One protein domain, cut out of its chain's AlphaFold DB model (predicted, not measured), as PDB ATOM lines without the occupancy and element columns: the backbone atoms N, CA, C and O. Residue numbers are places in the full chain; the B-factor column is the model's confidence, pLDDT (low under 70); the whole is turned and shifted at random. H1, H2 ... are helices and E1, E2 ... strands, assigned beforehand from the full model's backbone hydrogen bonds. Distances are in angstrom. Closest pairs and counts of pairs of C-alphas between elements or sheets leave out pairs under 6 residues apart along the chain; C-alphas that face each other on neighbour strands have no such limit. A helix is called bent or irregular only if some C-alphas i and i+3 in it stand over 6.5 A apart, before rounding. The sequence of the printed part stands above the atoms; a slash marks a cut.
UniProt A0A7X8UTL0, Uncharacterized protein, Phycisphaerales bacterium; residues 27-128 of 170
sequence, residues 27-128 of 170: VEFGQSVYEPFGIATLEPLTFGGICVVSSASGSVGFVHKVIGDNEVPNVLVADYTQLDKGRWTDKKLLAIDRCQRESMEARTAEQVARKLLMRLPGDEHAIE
ATOM      1  N   VAL A  27     -20.807 -36.898  46.288       97.62
ATOM      2  CA  VAL A  27     -22.269 -36.779  46.246       97.62
ATOM      3  C   VAL A  27     -22.938 -38.143  46.346       97.62
ATOM      4  O   VAL A  27     -22.631 -39.055  45.583       97.62
ATOM      5  N   GLU A  28     -23.930 -38.250  47.223       97.12
ATOM      6  CA  GLU A  28     -24.741 -39.449  47.419       97.12
ATOM      7  C   GLU A  28     -26.214 -39.148  47.143       97.12
ATOM      8  O   GLU A  28     -26.790 -38.213  47.704       97.12
ATOM      9  N   PHE A  29     -26.847 -39.962  46.301       96.62
ATOM     10  CA  PHE A  29     -28.245 -39.792  45.913       96.62
ATOM     11  C   PHE A  29     -29.142 -40.826  46.596       96.62
ATOM     12  O   PHE A  29     -29.101 -42.011  46.279       96.62
ATOM     13  N   GLY A  30     -30.023 -40.364  47.481       95.19
ATOM     14  CA  GLY A  30     -31.120 -41.144  48.051       95.19
ATOM     15  C   GLY A  30     -32.448 -40.676  47.481       95.19
ATOM     16  O   GLY A  30     -33.128 -39.861  48.091       95.19
ATOM     17  N   GLN A  31     -32.808 -41.166  46.295       94.25
ATOM     18  CA  GLN A  31     -33.995 -40.721  45.545       94.25
ATOM     19  C   GLN A  31     -35.165 -41.712  45.647       94.25
ATOM     20  O   GLN A  31     -36.007 -41.801  44.755       94.25
ATOM     21  N   SER A  32     -35.208 -42.483  46.735       89.50
ATOM     22  CA  SER A  32     -36.298 -43.417  47.006       89.50
ATOM     23  C   SER A  32     -37.642 -42.683  47.061       89.50
ATOM     24  O   SER A  32     -37.769 -41.614  47.664       89.50
ATOM     25  N   VAL A  33     -38.665 -43.291  46.457       87.69
ATOM     26  CA  VAL A  33     -40.057 -42.806  46.509       87.69
ATOM     27  C   VAL A  33     -40.715 -43.045  47.872       87.69
ATOM     28  O   VAL A  33     -41.756 -42.469  48.167       87.69
ATOM     29  N   TYR A  34     -40.107 -43.898  48.696       87.81
ATOM     30  CA  TYR A  34     -40.414 -44.114  50.104       87.81
ATOM     31  C   TYR A  34     -39.233 -44.832  50.758       87.81
ATOM     32  O   TYR A  34     -38.689 -45.775  50.180       87.81
ATOM     33  N   GLU A  35     -38.847 -44.403  51.954       88.31
ATOM     34  CA  GLU A  35     -37.806 -45.043  52.756       88.31
ATOM     35  C   GLU A  35     -38.084 -44.746  54.244       88.31
ATOM     36  O   GLU A  35     -38.099 -43.569  54.617       88.31
ATOM     37  N   PRO A  36     -38.334 -45.761  55.103       88.56
ATOM     38  CA  PRO A  36     -38.752 -45.545  56.492       88.56
ATOM     39  C   PRO A  36     -37.803 -44.666  57.308       88.56
ATOM     40  O   PRO A  36     -38.260 -43.852  58.108       88.56
ATOM     41  N   PHE A  37     -36.491 -44.826  57.111       87.12
ATOM     42  CA  PHE A  37     -35.500 -43.921  57.686       87.12
ATOM     43  C   PHE A  37     -34.411 -43.574  56.677       87.12
ATOM     44  O   PHE A  37     -34.211 -42.400  56.412       87.12
ATOM     45  N   GLY A  38     -33.730 -44.549  56.069       83.88
ATOM     46  CA  GLY A  38     -32.761 -44.240  55.013       83.88
ATOM     47  C   GLY A  38     -31.495 -43.548  55.506       83.88
ATOM     48  O   GLY A  38     -31.132 -42.486  55.003       83.88
ATOM     49  N   ILE A  39     -30.813 -44.142  56.491       87.12
ATOM     50  CA  ILE A  39     -29.547 -43.602  57.021       87.12
ATOM     51  C   ILE A  39     -28.397 -43.691  56.014       87.12
ATOM     52  O   ILE A  39     -27.509 -42.846  56.029       87.12
ATOM     53  N   ALA A  40     -28.435 -44.676  55.113       88.62
ATOM     54  CA  ALA A  40     -27.340 -44.969  54.196       88.62
ATOM     55  C   ALA A  40     -26.953 -43.763  53.331       88.62
ATOM     56  O   ALA A  40     -25.772 -43.546  53.084       88.62
ATOM     57  N   THR A  41     -27.926 -42.947  52.913       92.81
ATOM     58  CA  THR A  41     -27.661 -41.747  52.109       92.81
ATOM     59  C   THR A  41     -26.927 -40.658  52.896       92.81
ATOM     60  O   THR A  41     -26.287 -39.807  52.295       92.81
ATOM     61  N   LEU A  42     -26.998 -40.674  54.229       94.69
ATOM     62  CA  LEU A  42     -26.339 -39.703  55.105       94.69
ATOM     63  C   LEU A  42     -24.939 -40.144  55.554       94.69
ATOM     64  O   LEU A  42     -24.209 -39.349  56.138       94.69
ATOM     65  N   GLU A  43     -24.541 -41.393  55.296       93.81
ATOM     66  CA  GLU A  43     -23.244 -41.930  55.734       93.81
ATOM     67  C   GLU A  43     -22.028 -41.133  55.211       93.81
ATOM     68  O   GLU A  43     -21.086 -40.940  55.988       93.81
ATOM     69  N   PRO A  44     -22.027 -40.599  53.970       96.00
ATOM     70  CA  PRO A  44     -20.934 -39.757  53.480       96.00
ATOM     71  C   PRO A  44     -20.798 -38.393  54.167       96.00
ATOM     72  O   PRO A  44     -19.749 -37.767  54.024       96.00
ATOM     73  N   LEU A  45     -21.798 -37.926  54.936       95.44
ATOM     74  CA  LEU A  45     -21.747 -36.609  55.594       95.44
ATOM     75  C   LEU A  45     -20.484 -36.437  56.437       95.44
ATOM     76  O   LEU A  45     -19.839 -35.396  56.377       95.44
ATOM     77  N   THR A  46     -20.101 -37.474  57.185       94.94
ATOM     78  CA  THR A  46     -18.924 -37.446  58.072       94.94
ATOM     79  C   THR A  46     -17.617 -37.204  57.307       94.94
ATOM     80  O   THR A  46     -16.631 -36.771  57.898       94.94
ATOM     81  N   PHE A  47     -17.613 -37.470  56.000       96.19
ATOM     82  CA  PHE A  47     -16.473 -37.294  55.101       96.19
ATOM     83  C   PHE A  47     -16.630 -36.081  54.172       96.19
ATOM     84  O   PHE A  47     -15.831 -35.897  53.264       96.19
ATOM     85  N   GLY A  48     -17.640 -35.240  54.407       96.62
ATOM     86  CA  GLY A  48     -17.893 -34.031  53.628       96.62
ATOM     87  C   GLY A  48     -18.752 -34.223  52.384       96.62
ATOM     88  O   GLY A  48     -19.044 -33.239  51.709       96.62
ATOM     89  N   GLY A  49     -19.224 -35.440  52.107       97.31
ATOM     90  CA  GLY A  49     -20.101 -35.703  50.969       97.31
ATOM     91  C   GLY A  49     -21.405 -34.899  51.025       97.31
ATOM     92  O   GLY A  49     -21.930 -34.585  52.100       97.31
ATOM     93  N   ILE A  50     -21.938 -34.566  49.849       98.25
ATOM     94  CA  ILE A  50     -23.236 -33.908  49.686       98.25
ATOM     95  C   ILE A  50     -24.321 -34.976  49.531       98.25
ATOM     96  O   ILE A  50     -24.340 -35.745  48.574       98.25
ATOM     97  N   CYS A  51     -25.279 -34.992  50.444       97.69
ATOM     98  CA  CYS A  51     -26.391 -35.929  50.450       97.69
ATOM     99  C   CYS A  51     -27.609 -35.306  49.765       97.69
ATOM    100  O   CYS A  51     -28.225 -34.372  50.283       97.69
ATOM    101  N   VAL A  52     -27.978 -35.839  48.602       97.75
ATOM    102  CA  VAL A  52     -29.186 -35.460  47.867       97.75
ATOM    103  C   VAL A  52     -30.291 -36.449  48.221       97.75
ATOM    104  O   VAL A  52     -30.357 -37.560  47.690       97.75
ATOM    105  N   VAL A  53     -31.159 -36.053  49.144       96.19
ATOM    106  CA  VAL A  53     -32.196 -36.902  49.741       96.19
ATOM    107  C   VAL A  53     -33.578 -36.515  49.232       96.19
ATOM    108  O   VAL A  53     -33.928 -35.342  49.171       96.19
ATOM    109  N   SER A  54     -34.391 -37.497  48.869       95.81
ATOM    110  CA  SER A  54     -35.814 -37.295  48.596       95.81
ATOM    111  C   SER A  54     -36.532 -36.853  49.870       95.81
ATOM    112  O   SER A  54     -36.324 -37.437  50.932       95.81
ATOM    113  N   SER A  55     -37.429 -35.873  49.756       94.62
ATOM    114  CA  SER A  55     -38.347 -35.461  50.836       94.62
ATOM    115  C   SER A  55     -39.205 -36.613  51.382       94.62
ATOM    116  O   SER A  55     -39.674 -36.540  52.514       94.62
ATOM    117  N   ALA A  56     -39.372 -37.694  50.610       93.69
ATOM    118  CA  ALA A  56     -40.083 -38.901  51.022       93.69
ATOM    119  C   ALA A  56     -39.255 -39.841  51.928       93.69
ATOM    120  O   ALA A  56     -39.770 -40.864  52.380       93.69
ATOM    121  N   SER A  57     -37.978 -39.530  52.182       94.19
ATOM    122  CA  SER A  57     -37.121 -40.289  53.097       94.19
ATOM    123  C   SER A  57     -37.355 -39.880  54.551       94.19
ATOM    124  O   SER A  57     -37.297 -38.696  54.889       94.19
ATOM    125  N   GLY A  58     -37.527 -40.855  55.446       92.69
ATOM    126  CA  GLY A  58     -37.721 -40.601  56.876       92.69
ATOM    127  C   GLY A  58     -36.560 -39.859  57.553       92.69
ATOM    128  O   GLY A  58     -36.775 -39.129  58.522       92.69
ATOM    129  N   SER A  59     -35.338 -39.971  57.023       92.50
ATOM    130  CA  SER A  59     -34.149 -39.280  57.536       92.50
ATOM    131  C   SER A  59     -34.236 -37.761  57.406       92.50
ATOM    132  O   SER A  59     -33.644 -37.057  58.223       92.50
ATOM    133  N   VAL A  60     -35.023 -37.236  56.459       94.12
ATOM    134  CA  VAL A  60     -35.204 -35.787  56.261       94.12
ATOM    135  C   VAL A  60     -35.796 -35.128  57.505       94.12
ATOM    136  O   VAL A  60     -35.366 -34.046  57.898       94.12
ATOM    137  N   GLY A  61     -36.714 -35.810  58.197       92.81
ATOM    138  CA  GLY A  61     -37.262 -35.321  59.460       92.81
ATOM    139  C   GLY A  61     -36.196 -35.176  60.551       92.81
ATOM    140  O   GLY A  61     -36.246 -34.231  61.337       92.81
ATOM    141  N   PHE A  62     -35.210 -36.077  60.594       93.12
ATOM    142  CA  PHE A  62     -34.106 -35.970  61.548       93.12
ATOM    143  C   PHE A  62     -33.130 -34.859  61.161       93.12
ATOM    144  O   PHE A  62     -32.758 -34.061  62.018       93.12
ATOM    145  N   VAL A  63     -32.807 -34.737  59.871       94.81
ATOM    146  CA  VAL A  63     -31.984 -33.633  59.362       94.81
ATOM    147  C   VAL A  63     -32.606 -32.282  59.725       94.81
ATOM    148  O   VAL A  63     -31.921 -31.443  60.304       94.81
ATOM    149  N   HIS A  64     -33.909 -32.084  59.489       95.00
ATOM    150  CA  HIS A  64     -34.605 -30.843  59.853       95.00
ATOM    151  C   HIS A  64     -34.609 -30.560  61.356       95.00
ATOM    152  O   HIS A  64     -34.499 -29.404  61.751       95.00
ATOM    153  N   LYS A  65     -34.688 -31.583  62.216       94.12
ATOM    154  CA  LYS A  65     -34.555 -31.375  63.669       94.12
ATOM    155  C   LYS A  65     -33.185 -30.827  64.063       94.12
ATOM    156  O   LYS A  65     -33.101 -30.097  65.045       94.12
ATOM    157  N   VAL A  66     -32.136 -31.192  63.328       94.00
ATOM    158  CA  VAL A  66     -30.762 -30.764  63.608       94.00
ATOM    159  C   VAL A  66     -30.476 -29.380  63.026       94.00
ATOM    160  O   VAL A  66     -29.921 -28.532  63.718       94.00
ATOM    161  N   ILE A  67     -30.868 -29.124  61.775       94.44
ATOM    162  CA  ILE A  67     -30.544 -27.860  61.089       94.44
ATOM    163  C   ILE A  67     -31.605 -26.766  61.286       94.44
ATOM    164  O   ILE A  67     -31.327 -25.591  61.045       94.44
ATOM    165  N   GLY A  68     -32.812 -27.128  61.731       92.50
ATOM    166  CA  GLY A  68     -33.962 -26.228  61.801       92.50
ATOM    167  C   GLY A  68     -34.390 -25.746  60.413       92.50
ATOM    168  O   GLY A  68     -34.473 -26.532  59.469       92.50
ATOM    169  N   ASP A  69     -34.618 -24.436  60.297       88.75
ATOM    170  CA  ASP A  69     -34.956 -23.756  59.036       88.75
ATOM    171  C   ASP A  69     -33.717 -23.355  58.212       88.75
ATOM    172  O   ASP A  69     -33.839 -22.711  57.168       88.75
ATOM    173  N   ASN A  70     -32.510 -23.695  58.677       92.19
ATOM    174  CA  ASN A  70     -31.278 -23.328  57.986       92.19
ATOM    175  C   ASN A  70     -31.020 -24.247  56.789       92.19
ATOM    176  O   ASN A  70     -31.211 -25.460  56.862       92.19
ATOM    177  N   GLU A  71     -30.485 -23.686  55.705       92.00
ATOM    178  CA  GLU A  71     -29.856 -24.490  54.660       92.00
ATOM    179  C   GLU A  71     -28.411 -24.826  55.050       92.00
ATOM    180  O   GLU A  71     -27.660 -23.965  55.509       92.00
ATOM    181  N   VAL A  72     -28.001 -26.075  54.816       95.38
ATOM    182  CA  VAL A  72     -26.615 -26.537  54.996       95.38
ATOM    183  C   VAL A  72     -26.042 -27.017  53.665       95.38
ATOM    184  O   VAL A  72     -26.791 -27.560  52.849       95.38
ATOM    185  N   PRO A  73     -24.732 -26.851  53.414       95.75
ATOM    186  CA  PRO A  73     -24.144 -27.187  52.120       95.75
ATOM    187  C   PRO A  73     -24.167 -28.699  51.840       95.75
ATOM    188  O   PRO A  73     -24.460 -29.094  50.713       95.75
ATOM    189  N   ASN A  74     -23.975 -29.535  52.867       97.69
ATOM    190  CA  ASN A  74     -23.886 -30.994  52.734       97.69
ATOM    191  C   ASN A  74     -25.225 -31.708  52.499       97.69
ATOM    192  O   ASN A  74     -25.214 -32.908  52.260       97.69
ATOM    193  N   VAL A  75     -26.378 -31.035  52.586       97.38
ATOM    194  CA  VAL A  75     -27.679 -31.688  52.365       97.38
ATOM    195  C   VAL A  75     -28.527 -30.903  51.378       97.38
ATOM    196  O   VAL A  75     -28.743 -29.698  51.527       97.38
ATOM    197  N   LEU A  76     -29.050 -31.614  50.384       97.12
ATOM    198  CA  LEU A  76     -30.057 -31.133  49.449       97.12
ATOM    199  C   LEU A  76     -31.294 -32.019  49.548       97.12
ATOM    200  O   LEU A  76     -31.226 -33.215  49.281       97.12
ATOM    201  N   VAL A  77     -32.432 -31.422  49.900       95.88
ATOM    202  CA  VAL A  77     -33.720 -32.122  49.900       95.88
ATOM    203  C   VAL A  77     -34.404 -31.915  48.550       95.88
ATOM    204  O   VAL A  77     -34.653 -30.782  48.139       95.88
ATOM    205  N   ALA A  78     -34.699 -33.011  47.858       96.06
ATOM    206  CA  ALA A  78     -35.461 -33.041  46.620       96.06
ATOM    207  C   ALA A  78     -36.943 -33.304  46.929       96.06
ATOM    208  O   ALA A  78     -37.329 -34.411  47.312       96.06
ATOM    209  N   ASP A  79     -37.785 -32.283  46.768       94.50
ATOM    210  CA  ASP A  79     -39.234 -32.406  46.938       94.50
ATOM    211  C   ASP A  79     -39.948 -32.507  45.585       94.50
ATOM    212  O   ASP A  79     -40.275 -31.516  44.929       94.50
ATOM    213  N   TYR A  80     -40.182 -33.746  45.153       93.06
ATOM    214  CA  TYR A  80     -40.963 -34.062  43.953       93.06
ATOM    215  C   TYR A  80     -42.474 -33.903  44.159       93.06
ATOM    216  O   TYR A  80     -43.245 -33.986  43.205       93.06
ATOM    217  N   THR A  81     -42.895 -33.658  45.399       90.62
ATOM    218  CA  THR A  81     -44.285 -33.427  45.794       90.62
ATOM    219  C   THR A  81     -44.569 -31.951  46.063       90.62
ATOM    220  O   THR A  81     -45.641 -31.607  46.561       90.62
ATOM    221  N   GLN A  82     -43.645 -31.055  45.704       86.19
ATOM    222  CA  GLN A  82     -43.833 -29.626  45.888       86.19
ATOM    223  C   GLN A  82     -44.908 -29.103  44.927       86.19
ATOM    224  O   GLN A  82     -44.700 -28.937  43.723       86.19
ATOM    225  N   LEU A  83     -46.085 -28.831  45.483       84.50
ATOM    226  CA  LEU A  83     -47.260 -28.377  44.752       84.50
ATOM    227  C   LEU A  83     -47.601 -26.921  45.082       84.50
ATOM    228  O   LEU A  83     -47.625 -26.529  46.249       84.50
ATOM    229  N   ASP A  84     -47.945 -26.132  44.059       82.12
ATOM    230  CA  ASP A  84     -48.431 -24.755  44.225       82.12
ATOM    231  C   ASP A  84     -49.643 -24.709  45.175       82.12
ATOM    232  O   ASP A  84     -50.739 -25.186  44.846       82.12
ATOM    233  N   LYS A  85     -49.465 -24.114  46.362       77.00
ATOM    234  CA  LYS A  85     -50.524 -24.016  47.377       77.00
ATOM    235  C   LYS A  85     -51.780 -23.361  46.787       77.00
ATOM    236  O   LYS A  85     -51.707 -22.330  46.124       77.00
ATOM    237  N   GLY A  86     -52.941 -23.972  47.030       77.38
ATOM    238  CA  GLY A  86     -54.247 -23.467  46.583       77.38
ATOM    239  C   GLY A  86     -54.650 -23.831  45.149       77.38
ATOM    240  O   GLY A  86     -55.784 -23.563  44.757       77.38
ATOM    241  N   ARG A  87     -53.778 -24.475  44.359       82.25
ATOM    242  CA  ARG A  87     -54.096 -24.880  42.974       82.25
ATOM    243  C   ARG A  87     -54.642 -26.307  42.852       82.25
ATOM    244  O   ARG A  87     -55.332 -26.626  41.872       82.25
ATOM    245  N   TRP A  88     -54.345 -27.147  43.837       88.56
ATOM    246  CA  TRP A  88     -54.596 -28.584  43.817       88.56
ATOM    247  C   TRP A  88     -55.791 -28.961  44.686       88.56
ATOM    248  O   TRP A  88     -55.962 -28.453  45.789       88.56
ATOM    249  N   THR A  89     -56.622 -29.849  44.155       90.00
ATOM    250  CA  THR A  89     -57.711 -30.520  44.869       90.00
ATOM    251  C   THR A  89     -57.477 -32.021  44.769       90.00
ATOM    252  O   THR A  89     -56.813 -32.456  43.826       90.00
ATOM    253  N   ASP A  90     -58.068 -32.819  45.655       91.69
ATOM    254  CA  ASP A  90     -57.933 -34.285  45.629       91.69
ATOM    255  C   ASP A  90     -58.246 -34.864  44.244       91.69
ATOM    256  O   ASP A  90     -57.501 -35.682  43.709       91.69
ATOM    257  N   LYS A  91     -59.293 -34.347  43.589       93.75
ATOM    258  CA  LYS A  91     -59.657 -34.740  42.222       93.75
ATOM    259  C   LYS A  91     -58.556 -34.433  41.201       93.75
ATOM    260  O   LYS A  91     -58.360 -35.221  40.285       93.75
ATOM    261  N   LYS A  92     -57.858 -33.297  41.325       91.44
ATOM    262  CA  LYS A  92     -56.732 -32.952  40.439       91.44
ATOM    263  C   LYS A  92     -55.504 -33.804  40.731       91.44
ATOM    264  O   LYS A  92     -54.836 -34.190  39.785       91.44
ATOM    265  N   LEU A  93     -55.234 -34.110  42.001       91.94
ATOM    266  CA  LEU A  93     -54.132 -34.987  42.406       91.94
ATOM    267  C   LEU A  93     -54.312 -36.396  41.835       91.94
ATOM    268  O   LEU A  93     -53.403 -36.930  41.211       91.94
ATOM    269  N   LEU A  94     -55.514 -36.960  41.971       93.88
ATOM    270  CA  LEU A  94     -55.860 -38.273  41.418       93.88
ATOM    271  C   LEU A  94     -55.881 -38.299  39.882       93.88
ATOM    272  O   LEU A  94     -55.833 -39.374  39.291       93.88
ATOM    273  N   ALA A  95     -55.970 -37.132  39.243       95.00
ATOM    274  CA  ALA A  95     -55.969 -36.984  37.794       95.00
ATOM    275  C   ALA A  95     -54.589 -36.618  37.219       95.00
ATOM    276  O   ALA A  95     -54.518 -36.356  36.019       95.00
ATOM    277  N   ILE A  96     -53.524 -36.580  38.036       92.88
ATOM    278  CA  ILE A  96     -52.165 -36.332  37.543       92.88
ATOM    279  C   ILE A  96     -51.809 -37.415  36.530       92.88
ATOM    280  O   ILE A  96     -51.712 -38.599  36.860       92.88
ATOM    281  N   ASP A  97     -51.611 -36.992  35.286       95.62
ATOM    282  CA  ASP A  97     -51.164 -37.877  34.225       95.62
ATOM    283  C   ASP A  97     -49.632 -37.973  34.175       95.62
ATOM    284  O   ASP A  97     -48.888 -37.296  34.893       95.62
ATOM    285  N   ARG A  98     -49.147 -38.847  33.293       95.81
ATOM    286  CA  ARG A  98     -47.715 -39.071  33.097       95.81
ATOM    287  C   ARG A  98     -46.968 -37.805  32.668       95.81
ATOM    288  O   ARG A  98     -45.879 -37.570  33.172       95.81
ATOM    289  N   CYS A  99     -47.533 -37.010  31.761       96.19
ATOM    290  CA  CYS A  99     -46.882 -35.814  31.223       96.19
ATOM    291  C   CYS A  99     -46.741 -34.738  32.307       96.19
ATOM    292  O   CYS A  99     -45.682 -34.131  32.468       96.19
ATOM    293  N   GLN A 100     -47.793 -34.548  33.105       92.94
ATOM    294  CA  GLN A 100     -47.779 -33.651  34.255       92.94
ATOM    295  C   GLN A 100     -46.747 -34.098  35.288       92.94
ATOM    296  O   GLN A 100     -45.927 -33.282  35.710       92.94
ATOM    297  N   ARG A 101     -46.737 -35.391  35.640       93.25
ATOM    298  CA  ARG A 101     -45.759 -35.954  36.574       93.25
ATOM    299  C   ARG A 101     -44.324 -35.763  36.078       93.25
ATOM    300  O   ARG A 101     -43.512 -35.213  36.809       93.25
ATOM    301  N   GLU A 102     -44.030 -36.142  34.836       95.31
ATOM    302  CA  GLU A 102     -42.694 -35.988  34.238       95.31
ATOM    303  C   GLU A 102     -42.256 -34.517  34.204       95.31
ATOM    304  O   GLU A 102     -41.106 -34.207  34.499       95.31
ATOM    305  N   SER A 103     -43.171 -33.586  33.911       94.00
ATOM    306  CA  SER A 103     -42.870 -32.150  33.939       94.00
ATOM    307  C   SER A 103     -42.532 -31.645  35.345       94.00
ATOM    308  O   SER A 103     -41.635 -30.812  35.505       94.00
ATOM    309  N   MET A 104     -43.235 -32.135  36.368       92.19
ATOM    310  CA  MET A 104     -42.973 -31.792  37.767       92.19
ATOM    311  C   MET A 104     -41.643 -32.388  38.238       92.19
ATOM    312  O   MET A 104     -40.812 -31.666  38.785       92.19
ATOM    313  N   GLU A 105     -41.405 -33.666  37.939       94.69
ATOM    314  CA  GLU A 105     -40.162 -34.364  38.265       94.69
ATOM    315  C   GLU A 105     -38.948 -33.709  37.604       94.69
ATOM    316  O   GLU A 105     -37.954 -33.432  38.278       94.69
ATOM    317  N   ALA A 106     -39.045 -33.378  36.312       96.00
ATOM    318  CA  ALA A 106     -37.982 -32.704  35.577       96.00
ATOM    319  C   ALA A 106     -37.664 -31.322  36.162       96.00
ATOM    320  O   ALA A 106     -36.493 -30.969  36.302       96.00
ATOM    321  N   ARG A 107     -38.688 -30.551  36.556       95.62
ATOM    322  CA  ARG A 107     -38.498 -29.234  37.177       95.62
ATOM    323  C   ARG A 107     -37.757 -29.339  38.508       95.62
ATOM    324  O   ARG A 107     -36.798 -28.598  38.719       95.62
ATOM    325  N   THR A 108     -38.181 -30.244  39.390       95.69
ATOM    326  CA  THR A 108     -37.505 -30.460  40.679       95.69
ATOM    327  C   THR A 108     -36.077 -30.953  40.460       95.69
ATOM    328  O   THR A 108     -35.145 -30.416  41.058       95.69
ATOM    329  N   ALA A 109     -35.872 -31.916  39.556       96.38
ATOM    330  CA  ALA A 109     -34.544 -32.436  39.236       96.38
ATOM    331  C   ALA A 109     -33.608 -31.340  38.700       96.38
ATOM    332  O   ALA A 109     -32.460 -31.259  39.129       96.38
ATOM    333  N   GLU A 110     -34.093 -30.456  37.824       97.69
ATOM    334  CA  GLU A 110     -33.307 -29.331  37.311       97.69
ATOM    335  C   GLU A 110     -32.907 -28.358  38.430       97.69
ATOM    336  O   GLU A 110     -31.753 -27.930  38.507       97.69
ATOM    337  N   GLN A 111     -33.836 -28.021  39.326       96.56
ATOM    338  CA  GLN A 111     -33.555 -27.145  40.465       96.56
ATOM    339  C   GLN A 111     -32.509 -27.755  41.405       96.56
ATOM    340  O   GLN A 111     -31.565 -27.069  41.803       96.56
ATOM    341  N   VAL A 112     -32.649 -29.043  41.729       97.31
ATOM    342  CA  VAL A 112     -31.695 -29.781  42.567       97.31
ATOM    343  C   VAL A 112     -30.330 -29.858  41.887       97.31
ATOM    344  O   VAL A 112     -29.329 -29.560  42.529       97.31
ATOM    345  N   ALA A 113     -30.275 -30.166  40.589       98.00
ATOM    346  CA  ALA A 113     -29.028 -30.226  39.831       98.00
ATOM    347  C   ALA A 113     -28.300 -28.875  39.816       98.00
ATOM    348  O   ALA A 113     -27.097 -28.821  40.064       98.00
ATOM    349  N   ARG A 114     -29.022 -27.765  39.603       98.12
ATOM    350  CA  ARG A 114     -28.446 -26.412  39.677       98.12
ATOM    351  C   ARG A 114     -27.878 -26.120  41.066       98.12
ATOM    352  O   ARG A 114     -26.760 -25.623  41.168       98.12
ATOM    353  N   LYS A 115     -28.621 -26.441  42.134       97.62
ATOM    354  CA  LYS A 115     -28.142 -26.273  43.516       97.62
ATOM    355  C   LYS A 115     -26.915 -27.137  43.805       97.62
ATOM    356  O   LYS A 115     -25.981 -26.648  44.427       97.62
ATOM    357  N   LEU A 116     -26.905 -28.381  43.337       97.88
ATOM    358  CA  LEU A 116     -25.784 -29.298  43.507       97.88
ATOM    359  C   LEU A 116     -24.527 -28.776  42.808       97.88
ATOM    360  O   LEU A 116     -23.481 -28.699  43.438       97.88
ATOM    361  N   LEU A 117     -24.640 -28.342  41.551       97.25
ATOM    362  CA  LEU A 117     -23.515 -27.772  40.800       97.25
ATOM    363  C   LEU A 117     -22.898 -26.553  41.494       97.25
ATOM    364  O   LEU A 117     -21.687 -26.385  41.449       97.25
ATOM    365  N   MET A 118     -23.708 -25.724  42.160       96.31
ATOM    366  CA  MET A 118     -23.206 -24.580  42.934       96.31
ATOM    367  C   MET A 118     -22.518 -24.976  44.248       96.31
ATOM    368  O   MET A 118     -21.817 -24.150  44.826       96.31
ATOM    369  N   ARG A 119     -22.755 -26.191  44.754       95.94
ATOM    370  CA  ARG A 119     -22.237 -26.673  46.044       95.94
ATOM    371  C   ARG A 119     -21.077 -27.654  45.907       95.94
ATOM    372  O   ARG A 119     -20.374 -27.866  46.888       95.94
ATOM    373  N   LEU A 120     -20.894 -28.249  44.727       96.38
ATOM    374  CA  LEU A 120     -19.763 -29.127  44.452       96.38
ATOM    375  C   LEU A 120     -18.444 -28.385  44.714       96.38
ATOM    376  O   LEU A 120     -18.289 -27.246  44.255       96.38
ATOM    377  N   PRO A 121     -17.499 -29.001  45.440       94.75
ATOM    378  CA  PRO A 121     -16.238 -28.353  45.742       94.75
ATOM    379  C   PRO A 121     -15.404 -28.200  44.465       94.75
ATOM    380  O   PRO A 121     -15.179 -29.161  43.733       94.75
ATOM    381  N   GLY A 122     -14.960 -26.972  44.190       94.44
ATOM    382  CA  GLY A 122     -14.079 -26.671  43.055       94.44
ATOM    383  C   GLY A 122     -12.590 -26.682  43.405       94.44
ATOM    384  O   GLY A 122     -11.755 -26.701  42.503       94.44
ATOM    385  N   ASP A 123     -12.260 -26.650  44.697       96.25
ATOM    386  CA  ASP A 123     -10.899 -26.595  45.221       96.25
ATOM    387  C   ASP A 123     -10.785 -27.278  46.597       96.25
ATOM    388  O   ASP A 123     -11.784 -27.629  47.229       96.25
ATOM    389  N   GLU A 124      -9.546 -27.465  47.058       96.25
ATOM    390  CA  GLU A 124      -9.212 -28.098  48.341       96.25
ATOM    391  C   GLU A 124      -9.884 -27.395  49.534       96.25
ATOM    392  O   GLU A 124     -10.350 -28.042  50.468       96.25
ATOM    393  N   HIS A 125      -9.993 -26.064  49.491       97.00
ATOM    394  CA  HIS A 125     -10.580 -25.295  50.584       97.00
ATOM    395  C   HIS A 125     -12.087 -25.549  50.711       97.00
ATOM    396  O   HIS A 125     -12.615 -25.684  51.819       97.00
ATOM    397  N   ALA A 126     -12.789 -25.661  49.582       95.81
ATOM    398  CA  ALA A 126     -14.188 -26.058  49.553       95.81
ATOM    399  C   ALA A 126     -14.379 -27.493  50.075       95.81
ATOM    400  O   ALA A 126     -15.332 -27.730  50.820       95.81
ATOM    401  N   ILE A 127     -13.464 -28.421  49.754       96.19
ATOM    402  CA  ILE A 127     -13.472 -29.792  50.300       96.19
ATOM    403  C   ILE A 127     -13.323 -29.763  51.824       96.19
ATOM    404  O   ILE A 127     -14.145 -30.342  52.530       96.19
ATOM    405  N   GLU A 128     -12.324 -29.054  52.355       97.12
ATOM    406  CA  GLU A 128     -12.101 -28.934  53.803       97.12
ATOM    407  C   GLU A 128     -13.306 -28.321  54.529       97.12
ATOM    408  O   GLU A 128     -13.694 -28.773  55.612       97.12
TER     409      GLU A 128
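This is residues 27 to 128 of the 170 residues of an uncharacterized protein of Phycisphaerales bacterium (UniProt A0A7X8UTL0). A small sheet of three parallel strands forms the middle layer, with the long helix H4 running along one face and the short helices H1 and H2 over the other, making three layers, helices on both faces of a sheet. At one end of the long axis residues 84 to 92 and 94 to 100, with most of H3 and the first turn of H4, stick out from this body; H5 lies at the other end. The 102 printed residues hold five named helices and three named strands, in the order E1 H1 E2 H2 E3 H3 H4 H5, with sheet order E1 E2 E3 and a mixed class of helices and strands. The whole is elongated, spanning 50 by 27 by 22 A, and only just compact, close to loose, with a radius of gyration of the C-alphas of 15.3 A.

In the sheet, E2, residues 50 to 54, is the inner strand, and E1, residues 27 to 30, and E3, residues 75 to 78, are the edge strands. E1 and E2 are parallel at 16 degrees, with N 30 and O 52 within hydrogen-bond range at 2.8 A. E2 and E3 are parallel at 27 degrees, with N 76 and O 51 at 2.9 A. H4, residues 98 to 119, is on the sheet at a height of 6.7 A and runs along the strands, at 18 degrees to E2 on the local plane; its closest C-alphas to E3 are those of Val 112 and Ala 78, 6.4 A apart. H1, residues 40 to 47, is on the opposite face from H4, at a height of 7.6 A, and its closest C-alphas to E2 are those of Leu 42 and Cys 51, 6.0 A apart. H2, residues 59 to 67, is also on the sheet, the C-alphas of Val 60 and Val 53 being its closest to E2, at 7.3 A. E1, H1, E2 and E2, H2, E3 are strand-helix-strand units, two parallel neighbour strands with a helix between, each with a right-handed crossover. H3, residues 90 to 94, and H5, residues 124 to 128, are not on the sheet and are apart from each other. In H2, H3, H4 and H5 every O i to N i+4 pair is within hydrogen-bond range; in H1 0 of 4 are, beside 3 of 5 O i to N i+3 pairs.

E1 spans 10.0 A from C-alpha 27 at (-22.269, -36.779, 46.246), E2 13.1 A and E3 9.8 A. H1 spans 13.3 A and is irregular, C-alphas 41 and 44 being 7.1 A apart; H2 spans 12.5 A. H4 spans 31.2 A from C-alpha 98 at (-47.715, -39.071, 33.097). H3 and H5 span 6.2 A each, and H5 ends with C-alpha 128 at (-12.101, -28.934, 53.803).

The C-alphas of Lys 91 and Glu 124, the two farthest apart, are 51.2 A apart. The link from E3 to H3, 11 residues, is long. The printed part has no cut; its mean pLDDT is 93.5, and no printed residue is under 70.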